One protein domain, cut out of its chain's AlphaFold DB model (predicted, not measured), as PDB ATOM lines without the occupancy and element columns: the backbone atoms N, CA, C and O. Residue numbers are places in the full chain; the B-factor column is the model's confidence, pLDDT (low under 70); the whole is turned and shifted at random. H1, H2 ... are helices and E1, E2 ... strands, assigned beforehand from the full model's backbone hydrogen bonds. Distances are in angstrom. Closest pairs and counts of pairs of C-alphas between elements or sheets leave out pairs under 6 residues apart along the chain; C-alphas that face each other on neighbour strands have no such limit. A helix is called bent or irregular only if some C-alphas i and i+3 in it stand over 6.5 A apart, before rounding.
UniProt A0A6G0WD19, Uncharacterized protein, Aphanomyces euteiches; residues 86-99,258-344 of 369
ATOM      1  N   LYS A  86     118.817 182.944 136.222       80.38
ATOM      2  CA  LYS A  86     117.765 182.175 136.904       80.38
ATOM      3  C   LYS A  86     118.154 180.711 137.141       80.38
ATOM      4  O   LYS A  86     117.580 180.068 138.009       80.38
ATOM      5  N   ASP A  87     119.133 180.204 136.392       84.25
ATOM      6  CA  ASP A  87     119.599 178.815 136.488       84.25
ATOM      7  C   ASP A  87     120.554 178.570 137.671       84.25
ATOM      8  O   ASP A  87     120.861 177.417 137.984       84.25
ATOM      9  N   TYR A  88     121.062 179.633 138.304       87.00
ATOM     10  CA  TYR A  88     122.084 179.550 139.347       87.00
ATOM     11  C   TYR A  88     121.505 179.892 140.717       87.00
ATOM     12  O   TYR A  88     120.936 180.966 140.908       87.00
ATOM     13  N   LEU A  89     121.680 178.972 141.669       85.69
ATOM     14  CA  LEU A  89     121.110 179.070 143.016       85.69
ATOM     15  C   LEU A  89     122.163 179.435 144.071       85.69
ATOM     16  O   LEU A  89     121.847 180.134 145.030       85.69
ATOM     17  N   TRP A  90     123.414 179.000 143.879       87.00
ATOM     18  CA  TRP A  90     124.517 179.254 144.810       87.00
ATOM     19  C   TRP A  90     125.731 179.827 144.085       87.00
ATOM     20  O   TRP A  90     126.024 179.449 142.945       87.00
ATOM     21  N   TYR A  91     126.449 180.712 144.771       91.19
ATOM     22  CA  TYR A  91     127.639 181.379 144.254       91.19
ATOM     23  C   TYR A  91     128.774 181.279 145.272       91.19
ATOM     24  O   TYR A  91     128.610 181.735 146.402       91.19
ATOM     25  N   ASP A  92     129.934 180.774 144.847       90.56
ATOM     26  CA  ASP A  92     131.175 180.927 145.614       90.56
ATOM     27  C   ASP A  92     132.008 182.051 145.004       90.56
ATOM     28  O   ASP A  92     132.278 182.068 143.799       90.56
ATOM     29  N   ILE A  93     132.438 182.990 145.844       90.81
ATOM     30  CA  ILE A  93     133.260 184.124 145.427       90.81
ATOM     31  C   ILE A  93     134.704 183.846 145.828       90.81
ATOM     32  O   ILE A  93     135.058 183.846 147.005       90.81
ATOM     33  N   VAL A  94     135.555 183.644 144.829       89.19
ATOM     34  CA  VAL A  94     136.994 183.488 145.010       89.19
ATOM     35  C   VAL A  94     137.651 184.853 144.856       89.19
ATOM     36  O   VAL A  94     137.810 185.373 143.748       89.19
ATOM     37  N   VAL A  95     138.014 185.430 145.998       89.44
ATOM     38  CA  VAL A  95     138.693 186.724 146.104       89.44
ATOM     39  C   VAL A  95     140.123 186.601 145.572       89.44
ATOM     40  O   VAL A  95     140.837 185.650 145.896       89.44
ATOM     41  N   GLY A  96     140.533 187.559 144.742       86.50
ATOM     42  CA  GLY A  96     141.895 187.635 144.216       86.50
ATOM     43  C   GLY A  96     142.921 188.131 145.245       86.50
ATOM     44  O   GLY A  96     142.614 188.410 146.403       86.50
ATOM     45  N   ASP A  97     144.167 188.276 144.802       85.94
ATOM     46  CA  ASP A  97     145.249 188.834 145.611       85.94
ATOM     47  C   ASP A  97     145.355 190.361 145.412       85.94
ATOM     48  O   ASP A  97     145.675 190.822 144.305       85.94
ATOM     49  N   PRO A  98     145.158 191.166 146.474       87.44
ATOM     50  CA  PRO A  98     145.250 192.614 146.389       87.44
ATOM     51  C   PRO A  98     146.680 193.155 146.332       87.44
ATOM     52  O   PRO A  98     146.845 194.367 146.185       87.44
ATOM     53  N   ALA A  99     147.720 192.320 146.435       86.00
ATOM     54  CA  ALA A  99     149.113 192.764 146.491       86.00
ATOM     55  C   ALA A  99     149.459 193.759 145.374       86.00
ATOM     56  O   ALA A  99     150.149 194.744 145.619       86.00
ATOM     57  N   GLU A 258     148.740 181.996 112.645       47.78
ATOM     58  CA  GLU A 258     147.722 182.682 111.838       47.78
ATOM     59  C   GLU A 258     146.523 183.288 112.620       47.78
ATOM     60  O   GLU A 258     146.256 182.901 113.762       47.78
ATOM     61  N   PRO A 259     145.730 184.194 111.994       49.09
ATOM     62  CA  PRO A 259     144.692 185.017 112.642       49.09
ATOM     63  C   PRO A 259     143.448 184.266 113.151       49.09
ATOM     64  O   PRO A 259     142.590 184.867 113.798       49.09
ATOM     65  N   PHE A 260     143.320 182.959 112.904       44.59
ATOM     66  CA  PHE A 260     142.124 182.164 113.233       44.59
ATOM     67  C   PHE A 260     141.887 181.960 114.751       44.59
ATOM     68  O   PHE A 260     140.940 181.293 115.164       44.59
ATOM     69  N   HIS A 261     142.748 182.512 115.614       50.81
ATOM     70  CA  HIS A 261     142.753 182.283 117.065       50.81
ATOM     71  C   HIS A 261     141.980 183.302 117.917       50.81
ATOM     72  O   HIS A 261     141.795 183.046 119.107       50.81
ATOM     73  N   ALA A 262     141.473 184.404 117.354       49.47
ATOM     74  CA  ALA A 262     140.822 185.464 118.138       49.47
ATOM     75  C   ALA A 262     139.617 184.963 118.969       49.47
ATOM     76  O   ALA A 262     139.497 185.278 120.149       49.47
ATOM     77  N   ARG A 263     138.773 184.083 118.405       47.34
ATOM     78  CA  ARG A 263     137.582 183.553 119.103       47.34
ATOM     79  C   ARG A 263     137.916 182.478 120.155       47.34
ATOM     80  O   ARG A 263     137.176 182.318 121.118       47.34
ATOM     81  N   LYS A 264     139.045 181.768 120.011       52.88
ATOM     82  CA  LYS A 264     139.544 180.789 121.000       52.88
ATOM     83  C   LYS A 264     140.291 181.474 122.157       52.88
ATOM     84  O   LYS A 264     140.345 180.927 123.256       52.88
ATOM     85  N   LEU A 265     140.822 182.678 121.923       57.78
ATOM     86  CA  LEU A 265     141.505 183.502 122.923       57.78
ATOM     87  C   LEU A 265     140.553 184.013 124.015       57.78
ATOM     88  O   LEU A 265     140.914 183.970 125.188       57.78
ATOM     89  N   SER A 266     139.333 184.425 123.650       57.56
ATOM     90  CA  SER A 266     138.353 184.981 124.599       57.56
ATOM     91  C   SER A 266     137.984 183.975 125.708       57.56
ATOM     92  O   SER A 266     138.025 184.301 126.894       57.56
ATOM     93  N   GLY A 267     137.787 182.695 125.354       62.16
ATOM     94  CA  GLY A 267     137.566 181.618 126.332       62.16
ATOM     95  C   GLY A 267     138.798 181.256 127.177       62.16
ATOM     96  O   GLY A 267     138.658 180.730 128.277       62.16
ATOM     97  N   HIS A 268     140.013 181.542 126.697       75.44
ATOM     98  CA  HIS A 268     141.234 181.344 127.483       75.44
ATOM     99  C   HIS A 268     141.427 182.457 128.521       75.44
ATOM    100  O   HIS A 268     141.860 182.180 129.634       75.44
ATOM    101  N   MET A 269     141.076 183.702 128.182       76.00
ATOM    102  CA  MET A 269     141.222 184.860 129.074       76.00
ATOM    103  C   MET A 269     140.225 184.865 130.234       76.00
ATOM    104  O   MET A 269     140.542 185.374 131.314       76.00
ATOM    105  N   SER A 270     139.034 184.299 130.032       74.25
ATOM    106  CA  SER A 270     138.043 184.105 131.093       74.25
ATOM    107  C   SER A 270     138.436 182.991 132.069       74.25
ATOM    108  O   SER A 270     138.038 183.022 133.232       74.25
ATOM    109  N   HIS A 271     139.257 182.038 131.625       78.62
ATOM    110  CA  HIS A 271     139.660 180.886 132.420       78.62
ATOM    111  C   HIS A 271     140.674 181.259 133.512       78.62
ATOM    112  O   HIS A 271     141.590 182.061 133.296       78.62
ATOM    113  N   TYR A 272     140.580 180.606 134.676       75.06
ATOM    114  CA  TYR A 272     141.505 180.830 135.798       75.06
ATOM    115  C   TYR A 272     142.974 180.553 135.461       75.06
ATOM    116  O   TYR A 272     143.873 181.024 136.158       75.06
ATOM    117  N   THR A 273     143.239 179.791 134.397       78.94
ATOM    118  CA  THR A 273     144.608 179.476 133.987       78.94
ATOM    119  C   THR A 273     145.333 180.668 133.364       78.94
ATOM    120  O   THR A 273     146.559 180.729 133.412       78.94
ATOM    121  N   TYR A 274     144.594 181.659 132.855       79.88
ATOM    122  CA  TYR A 274     145.129 182.952 132.428       79.88
ATOM    123  C   TYR A 274     145.272 183.906 133.627       79.88
ATOM    124  O   TYR A 274     144.857 185.070 133.599       79.88
ATOM    125  N   ASN A 275     145.839 183.407 134.723       83.06
ATOM    126  CA  ASN A 275     146.164 184.200 135.898       83.06
ATOM    127  C   ASN A 275     147.674 184.175 136.171       83.06
ATOM    128  O   ASN A 275     148.440 183.455 135.530       83.06
ATOM    129  N   ASP A 276     148.104 185.034 137.083       82.44
ATOM    130  CA  ASP A 276     149.470 185.093 137.585       82.44
ATOM    131  C   ASP A 276     149.868 183.773 138.258       82.44
ATOM    132  O   ASP A 276     149.010 183.020 138.721       82.44
ATOM    133  N   MET A 277     151.171 183.475 138.307       79.19
ATOM    134  CA  MET A 277     151.672 182.128 138.623       79.19
ATOM    135  C   MET A 277     151.150 181.621 139.971       79.19
ATOM    136  O   MET A 277     150.728 180.473 140.083       79.19
ATOM    137  N   LYS A 278     151.111 182.498 140.979       80.94
ATOM    138  CA  LYS A 278     150.590 182.183 142.318       80.94
ATOM    139  C   LYS A 278     149.125 181.741 142.290       80.94
ATOM    140  O   LYS A 278     148.775 180.719 142.872       80.94
ATOM    141  N   ALA A 279     148.282 182.481 141.574       79.44
ATOM    142  CA  ALA A 279     146.853 182.225 141.509       79.44
ATOM    143  C   ALA A 279     146.563 181.036 140.593       79.44
ATOM    144  O   ALA A 279     145.708 180.221 140.910       79.44
ATOM    145  N   PHE A 280     147.334 180.877 139.514       81.19
ATOM    146  CA  PHE A 280     147.316 179.676 138.690       81.19
ATOM    147  C   PHE A 280     147.594 178.423 139.526       81.19
ATOM    148  O   PHE A 280     146.803 177.487 139.473       81.19
ATOM    149  N   ILE A 281     148.681 178.401 140.305       82.19
ATOM    150  CA  ILE A 281     149.054 177.238 141.125       82.19
ATOM    151  C   ILE A 281     147.969 176.965 142.167       82.19
ATOM    152  O   ILE A 281     147.474 175.844 142.248       82.19
ATOM    153  N   LEU A 282     147.563 177.989 142.922       82.44
ATOM    154  CA  LEU A 282     146.575 177.838 143.986       82.44
ATOM    155  C   LEU A 282     145.233 177.336 143.441       82.44
ATOM    156  O   LEU A 282     144.710 176.349 143.949       82.44
ATOM    157  N   LEU A 283     144.723 177.948 142.369       79.12
ATOM    158  CA  LEU A 283     143.459 177.549 141.748       79.12
ATOM    159  C   LEU A 283     143.560 176.203 141.033       79.12
ATOM    160  O   LEU A 283     142.593 175.461 141.031       79.12
ATOM    161  N   SER A 284     144.710 175.837 140.468       81.00
ATOM    162  CA  SER A 284     144.881 174.508 139.860       81.00
ATOM    163  C   SER A 284     144.884 173.391 140.903       81.00
ATOM    164  O   SER A 284     144.421 172.286 140.624       81.00
ATOM    165  N   LEU A 285     145.396 173.663 142.107       80.88
ATOM    166  CA  LEU A 285     145.403 172.699 143.207       80.88
ATOM    167  C   LEU A 285     144.027 172.570 143.870       80.88
ATOM    168  O   LEU A 285     143.629 171.459 144.227       80.88
ATOM    169  N   THR A 286     143.300 173.680 144.022       75.44
ATOM    170  CA  THR A 286     141.980 173.700 144.671       75.44
ATOM    171  C   THR A 286     140.846 173.345 143.712       75.44
ATOM    172  O   THR A 286     139.935 172.602 144.075       75.44
ATOM    173  N   MET A 287     140.906 173.808 142.464       71.75
ATOM    174  CA  MET A 287     139.854 173.625 141.466       71.75
ATOM    175  C   MET A 287     140.216 172.494 140.505       71.75
ATOM    176  O   MET A 287     140.654 172.702 139.378       71.75
ATOM    177  N   LYS A 288     139.989 171.257 140.958       62.94
ATOM    178  CA  LYS A 288     140.113 170.039 140.129       62.94
ATOM    179  C   LYS A 288     138.924 169.812 139.184       62.94
ATOM    180  O   LYS A 288     138.905 168.826 138.450       62.94
ATOM    181  N   ARG A 289     137.895 170.666 139.239       63.59
ATOM    182  CA  ARG A 289     136.636 170.501 138.500       63.59
ATOM    183  C   ARG A 289     136.668 171.323 137.210       63.59
ATOM    184  O   ARG A 289     136.945 172.516 137.245       63.59
ATOM    185  N   LEU A 290     136.381 170.670 136.084       65.81
ATOM    186  CA  LEU A 290     136.311 171.305 134.766       65.81
ATOM    187  C   LEU A 290     135.015 172.117 134.641       65.81
ATOM    188  O   LEU A 290     133.921 171.577 134.805       65.81
ATOM    189  N   PHE A 291     135.142 173.403 134.322       71.88
ATOM    190  CA  PHE A 291     134.012 174.288 134.048       71.88
ATOM    191  C   PHE A 291     133.428 174.007 132.666       71.88
ATOM    192  O   PHE A 291     134.169 173.923 131.685       71.88
ATOM    193  N   LYS A 292     132.096 173.923 132.556       73.06
ATOM    194  CA  LYS A 292     131.434 173.790 131.247       73.06
ATOM    195  C   LYS A 292     131.422 175.113 130.484       73.06
ATOM    196  O   LYS A 292     131.489 175.109 129.256       73.06
ATOM    197  N   ARG A 293     131.326 176.244 131.191       81.88
ATOM    198  CA  ARG A 293     131.300 177.593 130.603       81.88
ATOM    199  C   ARG A 293     132.183 178.554 131.395       81.88
ATOM    200  O   ARG A 293     132.081 178.616 132.614       81.88
ATOM    201  N   CYS A 294     133.014 179.322 130.695       84.69
ATOM    202  CA  CYS A 294     133.813 180.402 131.277       84.69
ATOM    203  C   CYS A 294     133.462 181.718 130.581       84.69
ATOM    204  O   CYS A 294     133.560 181.805 129.356       84.69
ATOM    205  N   SER A 295     133.063 182.731 131.346       84.62
ATOM    206  CA  SER A 295     132.721 184.068 130.850       84.62
ATOM    207  C   SER A 295     133.499 185.163 131.590       84.62
ATOM    208  O   SER A 295     134.115 184.928 132.632       84.62
ATOM    209  N   GLY A 296     133.517 186.368 131.019       85.56
ATOM    210  CA  GLY A 296     134.308 187.498 131.508       85.56
ATOM    211  C   GLY A 296     135.675 187.610 130.825       85.56
ATOM    212  O   GLY A 296     135.911 187.031 129.769       85.56
ATOM    213  N   GLY A 297     136.585 188.394 131.406       82.88
ATOM    214  CA  GLY A 297     137.930 188.605 130.845       82.88
ATOM    215  C   GLY A 297     138.000 189.549 129.634       82.88
ATOM    216  O   GLY A 297     139.091 189.764 129.105       82.88
ATOM    217  N   SER A 298     136.886 190.179 129.247       84.56
ATOM    218  CA  SER A 298     136.799 191.173 128.161       84.56
ATOM    219  C   SER A 298     137.797 192.328 128.315       84.56
ATOM    220  O   SER A 298     138.336 192.839 127.334       84.56
ATOM    221  N   LEU A 299     138.119 192.702 129.557       83.88
ATOM    222  CA  LEU A 299     139.146 193.698 129.859       83.88
ATOM    223  C   LEU A 299     140.545 193.261 129.392       83.88
ATOM    224  O   LEU A 299     141.306 194.069 128.859       83.88
ATOM    225  N   HIS A 300     140.894 191.987 129.577       85.25
ATOM    226  CA  HIS A 300     142.184 191.454 129.133       85.25
ATOM    227  C   HIS A 300     142.242 191.334 127.613       85.25
ATOM    228  O   HIS A 300     143.291 191.610 127.030       85.25
ATOM    229  N   GLU A 301     141.108 191.041 126.976       82.44
ATOM    230  CA  GLU A 301     140.970 191.057 125.519       82.44
ATOM    231  C   GLU A 301     141.223 192.465 124.964       82.44
ATOM    232  O   GLU A 301     142.046 192.654 124.066       82.44
ATOM    233  N   LEU A 302     140.617 193.485 125.585       83.50
ATOM    234  CA  LEU A 302     140.862 194.888 125.251       83.50
ATOM    235  C   LEU A 302     142.340 195.269 125.410       83.50
ATOM    236  O   LEU A 302     142.880 196.015 124.592       83.50
ATOM    237  N   TYR A 303     143.017 194.750 126.434       85.00
ATOM    238  CA  TYR A 303     144.439 195.006 126.634       85.00
ATOM    239  C   TYR A 303     145.346 194.347 125.594       85.00
ATOM    240  O   TYR A 303     146.413 194.894 125.304       85.00
ATOM    241  N   GLU A 304     144.969 193.187 125.061       81.56
ATOM    242  CA  GLU A 304     145.709 192.558 123.967       81.56
ATOM    243  C   GLU A 304     145.465 193.275 122.637       81.56
ATOM    244  O   GLU A 304     146.420 193.512 121.899       81.56
ATOM    245  N   MET A 305     144.230 193.718 122.374       82.25
ATOM    246  CA  MET A 305     143.901 194.519 121.188       82.25
ATOM    247  C   MET A 305     144.530 195.916 121.227       82.25
ATOM    248  O   MET A 305     144.924 196.472 120.203       82.25
ATOM    249  N   SER A 306     144.589 196.532 122.405       83.50
ATOM    250  CA  SER A 306     145.067 197.899 122.587       83.50
ATOM    251  C   SER A 306     145.754 198.063 123.950       83.50
ATOM    252  O   SER A 306     145.132 198.493 124.926       83.50
ATOM    253  N   PRO A 307     147.085 197.840 124.021       84.44
ATOM    254  CA  PRO A 307     147.876 197.993 125.252       84.44
ATOM    255  C   PRO A 307     147.806 199.393 125.884       84.44
ATOM    256  O   PRO A 307     148.125 199.581 127.061       84.44
ATOM    257  N   ARG A 308     147.350 200.392 125.117       84.88
ATOM    258  CA  ARG A 308     147.132 201.776 125.562       84.88
ATOM    259  C   ARG A 308     146.122 201.897 126.704       84.88
ATOM    260  O   ARG A 308     146.244 202.832 127.490       84.88
ATOM    261  N   TYR A 309     145.197 200.952 126.855       83.88
ATOM    262  CA  TYR A 309     144.208 200.994 127.935       83.88
ATOM    263  C   TYR A 309     144.747 200.527 129.293       83.88
ATOM    264  O   TYR A 309     144.127 200.790 130.318       83.88
ATOM    265  N   ARG A 310     145.918 199.873 129.352       85.06
ATOM    266  CA  ARG A 310     146.534 199.503 130.639       85.06
ATOM    267  C   ARG A 310     147.059 200.746 131.344       85.06
ATOM    268  O   ARG A 310     147.936 201.399 130.790       85.06
ATOM    269  N   LYS A 311     146.611 201.037 132.569       84.00
ATOM    270  CA  LYS A 311     147.134 202.157 133.379       84.00
ATOM    271  C   LYS A 311     148.632 202.000 133.662       84.00
ATOM    272  O   LYS A 311     149.385 202.958 133.510       84.00
ATOM    273  N   LEU A 312     149.064 200.787 134.015       89.44
ATOM    274  CA  LEU A 312     150.461 200.454 134.292       89.44
ATOM    275  C   LEU A 312     150.925 199.288 133.407       89.44
ATOM    276  O   LEU A 312     150.708 198.132 133.759       89.44
ATOM    277  N   PRO A 313     151.570 199.553 132.255       88.38
ATOM    278  CA  PRO A 313     151.911 198.510 131.287       88.38
ATOM    279  C   PRO A 313     152.874 197.443 131.826       88.38
ATOM    280  O   PRO A 313     152.841 196.314 131.345       88.38
ATOM    281  N   LEU A 314     153.708 197.765 132.822       90.25
ATOM    282  CA  LEU A 314     154.679 196.816 133.382       90.25
ATOM    283  C   LEU A 314     154.114 195.919 134.478       90.25
ATOM    284  O   LEU A 314     154.753 194.932 134.818       90.25
ATOM    285  N   TYR A 315     152.929 196.213 135.008       89.75
ATOM    286  CA  TYR A 315     152.352 195.420 136.082       89.75
ATOM    287  C   TYR A 315     151.259 194.495 135.565       89.75
ATOM    288  O   TYR A 315     150.396 194.897 134.785       89.75
ATOM    289  N   SER A 316     151.268 193.250 136.037       87.81
ATOM    290  CA  SER A 316     150.122 192.364 135.869       87.81
ATOM    291  C   SER A 316     149.017 192.736 136.855       87.81
ATOM    292  O   SER A 316     149.235 192.785 138.062       87.81
ATOM    293  N   HIS A 317     147.819 192.976 136.324       84.75
ATOM    294  CA  HIS A 317     146.605 193.216 137.108       84.75
ATOM    295  C   HIS A 317     145.810 191.931 137.381       84.75
ATOM    296  O   HIS A 317     144.817 191.961 138.097       84.75
ATOM    297  N   ARG A 318     146.220 190.807 136.782       86.88
ATOM    298  CA  ARG A 318     145.417 189.579 136.704       86.88
ATOM    299  C   ARG A 318     145.172 188.958 138.075       86.88
ATOM    300  O   ARG A 318     144.061 188.505 138.327       86.88
ATOM    301  N   ALA A 319     146.168 189.000 138.961       84.88
ATOM    302  CA  ALA A 319     146.041 188.474 140.316       84.88
ATOM    303  C   ALA A 319     144.920 189.130 141.138       84.88
ATOM    304  O   ALA A 319     144.390 188.477 142.029       84.88
ATOM    305  N   ALA A 320     144.563 190.384 140.849       87.25
ATOM    306  CA  ALA A 320     143.547 191.119 141.597       87.25
ATOM    307  C   ALA A 320     142.111 190.722 141.216       87.25
ATOM    308  O   ALA A 320     141.180 191.091 141.936       87.25
ATOM    309  N   ASP A 321     141.933 190.002 140.106       89.19
ATOM    310  CA  ASP A 321     140.621 189.609 139.604       89.19
ATOM    311  C   ASP A 321     139.929 188.612 140.536       89.19
ATOM    312  O   ASP A 321     140.555 187.743 141.143       89.19
ATOM    313  N   CYS A 322     138.609 188.738 140.597       89.38
ATOM    314  CA  CYS A 322     137.721 187.854 141.329       89.38
ATOM    315  C   CYS A 322     137.145 186.795 140.385       89.38
ATOM    316  O   CYS A 322     136.840 187.088 139.226       89.38
ATOM    317  N   PHE A 323     136.911 185.587 140.897       89.56
ATOM    318  CA  PHE A 323     136.164 184.555 140.179       89.56
ATOM    319  C   PHE A 323     134.886 184.207 140.929       89.56
ATOM    320  O   PHE A 323     134.921 183.922 142.120       89.56
ATOM    321  N   ILE A 324     133.764 184.216 140.220       90.44
ATOM    322  CA  ILE A 324     132.481 183.734 140.722       90.44
ATOM    323  C   ILE A 324     132.268 182.337 140.160       90.44
ATOM    324  O   ILE A 324     132.343 182.129 138.945       90.44
ATOM    325  N   LEU A 325     132.016 181.387 141.049       90.56
ATOM    326  CA  LEU A 325     131.687 180.011 140.717       90.56
ATOM    327  C   LEU A 325     130.179 179.843 140.863       90.56
ATOM    328  O   LEU A 325     129.641 180.038 141.951       90.56
ATOM    329  N   CYS A 326     129.503 179.513 139.768       90.31
ATOM    330  CA  CYS A 326     128.049 179.413 139.734       90.31
ATOM    331  C   CYS A 326     127.617 177.947 139.807       90.31
ATOM    332  O   CYS A 326     127.983 177.133 138.947       90.31
ATOM    333  N   TYR A 327     126.784 177.634 140.795       89.69
ATOM    334  CA  TYR A 327     126.216 176.306 140.985       89.69
ATOM    335  C   TYR A 327     124.735 176.297 140.637       89.69
ATOM    336  O   TYR A 327     123.973 177.211 140.972       89.69
ATOM    337  N   LYS A 328     124.328 175.224 139.966       88.69
ATOM    338  CA  LYS A 328     122.926 174.926 139.688       88.69
ATOM    339  C   LYS A 328     122.237 174.357 140.930       88.69
ATOM    340  O   LYS A 328     122.876 174.052 141.938       88.69
ATOM    341  N   ALA A 329     120.914 174.220 140.856       84.69
ATOM    342  CA  ALA A 329     120.099 173.671 141.943       84.69
ATOM    343  C   ALA A 329     120.489 172.230 142.337       84.69
ATOM    344  O   ALA A 329     120.273 171.826 143.473       84.69
ATOM    345  N   ASP A 330     121.103 171.480 141.419       84.12
ATOM    346  CA  ASP A 330     121.650 170.134 141.636       84.12
ATOM    347  C   ASP A 330     122.991 170.128 142.407       84.12
ATOM    348  O   ASP A 330     123.551 169.066 142.667       84.12
ATOM    349  N   GLY A 331     123.527 171.301 142.763       81.00
ATOM    350  CA  GLY A 331     124.827 171.443 143.419       81.00
ATOM    351  C   GLY A 331     126.019 171.240 142.480       81.00
ATOM    352  O   GLY A 331     127.169 171.257 142.929       81.00
ATOM    353  N   HIS A 332     125.789 171.067 141.174       84.56
ATOM    354  CA  HIS A 332     126.862 170.956 140.198       84.56
ATOM    355  C   HIS A 332     127.369 172.330 139.761       84.56
ATOM    356  O   HIS A 332     126.613 173.252 139.443       84.56
ATOM    357  N   LEU A 333     128.697 172.438 139.716       85.00
ATOM    358  CA  LEU A 333     129.404 173.608 139.221       85.00
ATOM    359  C   LEU A 333     129.264 173.686 137.697       85.00
ATOM    360  O   LEU A 333     129.726 172.793 136.983       85.00
ATOM    361  N   ASP A 334     128.621 174.740 137.201       87.75
ATOM    362  CA  ASP A 334     128.284 174.869 135.779       87.75
ATOM    363  C   ASP A 334     129.161 175.901 135.070       87.75
ATOM    364  O   ASP A 334     129.701 175.628 133.991       87.75
ATOM    365  N   SER A 335     129.334 177.077 135.681       87.56
ATOM    366  CA  SER A 335     130.051 178.184 135.058       87.56
ATOM    367  C   SER A 335     130.988 178.932 136.000       87.56
ATOM    368  O   SER A 335     130.813 178.953 137.219       87.56
ATOM    369  N   GLN A 336     132.007 179.535 135.394       89.44
ATOM    370  CA  GLN A 336     132.940 180.456 136.024       89.44
ATOM    371  C   GLN A 336     132.815 181.823 135.358       89.44
ATOM    372  O   GLN A 336     132.906 181.926 134.133       89.44
ATOM    373  N   VAL A 337     132.676 182.871 136.168       89.38
ATOM    374  CA  VAL A 337     132.691 184.259 135.698       89.38
ATOM    375  C   VAL A 337     133.877 184.990 136.305       89.38
ATOM    376  O   VAL A 337     134.023 185.048 137.524       89.38
ATOM    377  N   ARG A 338     134.739 185.552 135.455       90.25
ATOM    378  CA  ARG A 338     135.870 186.383 135.879       90.25
ATOM    379  C   ARG A 338     135.468 187.853 135.909       90.25
ATOM    380  O   ARG A 338     135.100 188.408 134.875       90.25
ATOM    381  N   LEU A 339     135.638 188.495 137.062       88.31
ATOM    382  CA  LEU A 339     135.407 189.924 137.256       88.31
ATOM    383  C   LEU A 339     136.718 190.659 137.547       88.31
ATOM    384  O   LEU A 339     137.496 190.256 138.411       88.31
ATOM    385  N   SER A 340     136.924 191.778 136.856       86.31
ATOM    386  CA  SER A 340     138.063 192.674 137.063       86.31
ATOM    387  C   SER A 340     137.612 193.994 137.682       86.31
ATOM    388  O   SER A 340     136.606 194.574 137.273       86.31
ATOM    389  N   LEU A 341     138.372 194.507 138.651       74.69
ATOM    390  CA  LEU A 341     138.059 195.774 139.317       74.69
ATOM    391  C   LEU A 341     138.329 196.973 138.394       74.69
ATOM    392  O   LEU A 341     139.477 197.282 138.067       74.69
ATOM    393  N   LEU A 342     137.272 197.713 138.044       66.88
ATOM    394  CA  LEU A 342     137.362 198.932 137.230       66.88
ATOM    395  C   LEU A 342     138.073 200.100 137.930       66.88
ATOM    396  O   LEU A 342     138.538 201.016 137.258       66.88
ATOM    397  N   CYS A 343     138.209 200.103 139.259       54.09
ATOM    398  CA  CYS A 343     138.890 201.202 139.960       54.09
ATOM    399  C   CYS A 343     140.394 201.293 139.604       54.09
ATOM    400  O   CYS A 343     141.005 202.361 139.665       54.09
ATOM    401  N   ALA A 344     140.986 200.208 139.088       48.75
ATOM    402  CA  ALA A 344     142.324 200.228 138.492       48.75
ATOM    403  C   ALA A 344     142.404 201.014 137.158       48.75
ATOM    404  O   ALA A 344     143.504 201.231 136.643       48.75
TER     405      ALA A 344
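This is residues 86 to 99 and 258 to 344 of the 369 residues of an uncharacterized protein of Aphanomyces euteiches (UniProt A0A6G0WD19). Look for a twisted wall of four strands, with H1 reaching one face near the E2 edge and pointing away past that edge. H2 is set off from the sheet, while H3 follows directly from the end of E2, and residues 306 to 321 make a long loop back to E3. The printed part has 101 residues with three named helices and four named strands, in the order E1 H1 H2 E2 H3 E3 E4; the sheet is mixed, in the order E1 E3 E4 E2, and the class is mixed, helices and strands. The whole is compact, with a radius of gyration of the C-alphas of 14.3 A and spans of 43 by 35 by 26 A.

Find C-alpha 90 at (124.517, 179.254, 144.810); from there strand E1 runs 13.2 A through residues 90 to 94. Beyond the cut, helix H1 takes residues 259 to 270 over 19.6 A, starting at C-alpha 259 at (144.692, 185.017, 112.642); it is irregular, with C-alphas 260 and 263 standing 7.6 A apart. Helix H2, residues 277 to 286, covers 14.2 A. Next come strand E2, residues 293 to 296, and helix H3, residues 298 to 305. Strand E3, residues 322 to 327, runs 16.3 A, and strand E4, residues 333 to 339, runs 17.5 A to C-alpha 339 at (135.407, 189.924, 137.256).

Begin at the sheet, where the strands' lines turn by 56 degrees from edge to edge. Edge strand E1 is antiparallel to E3; look at N 94 and O 323, 2.8 A apart. E3 and E4 form an antiparallel hairpin, with N 324 and O 337 at 2.8 A. E4 is parallel to edge strand E2, with N 295 and O 336 at 2.9 A. H1 is on the sheet at a height of 9.1 A, over E2, and runs across the strands at 90 degrees to E2 on the local plane; the C-alphas of Ser 270 and Gly 296, their closest, are 5.1 A apart. With residues 266 to 270 alone H1 touches H3, the closest C-alphas being those of Met 269 and His 300 at 6.7 A. Their lines stand at a shallow tilt of 34.9 degrees, only just short of steep, and run opposite ways. H2 and H3 are not on the sheet, and H2 is apart from both H1 and H3. Each O i to N i+4 pair is within hydrogen-bond range in H2 and H3; in H1 it is 3 of 8, beside 4 of 9 O i to N i+3 pairs.

The C-alphas farthest apart, those of Arg 308 and Asp 330, are 43.7 A from each other. Residues 100 to 257 are not printed, and C-alphas 99 and 258 stand 36.1 A apart across that cut. The link from H3 to E3 is long, with 16 residues. The mean pLDDT of the printed part is 79.6; look for values under 70 at residues 258 to 267, 288 to 290 and 342 to 344.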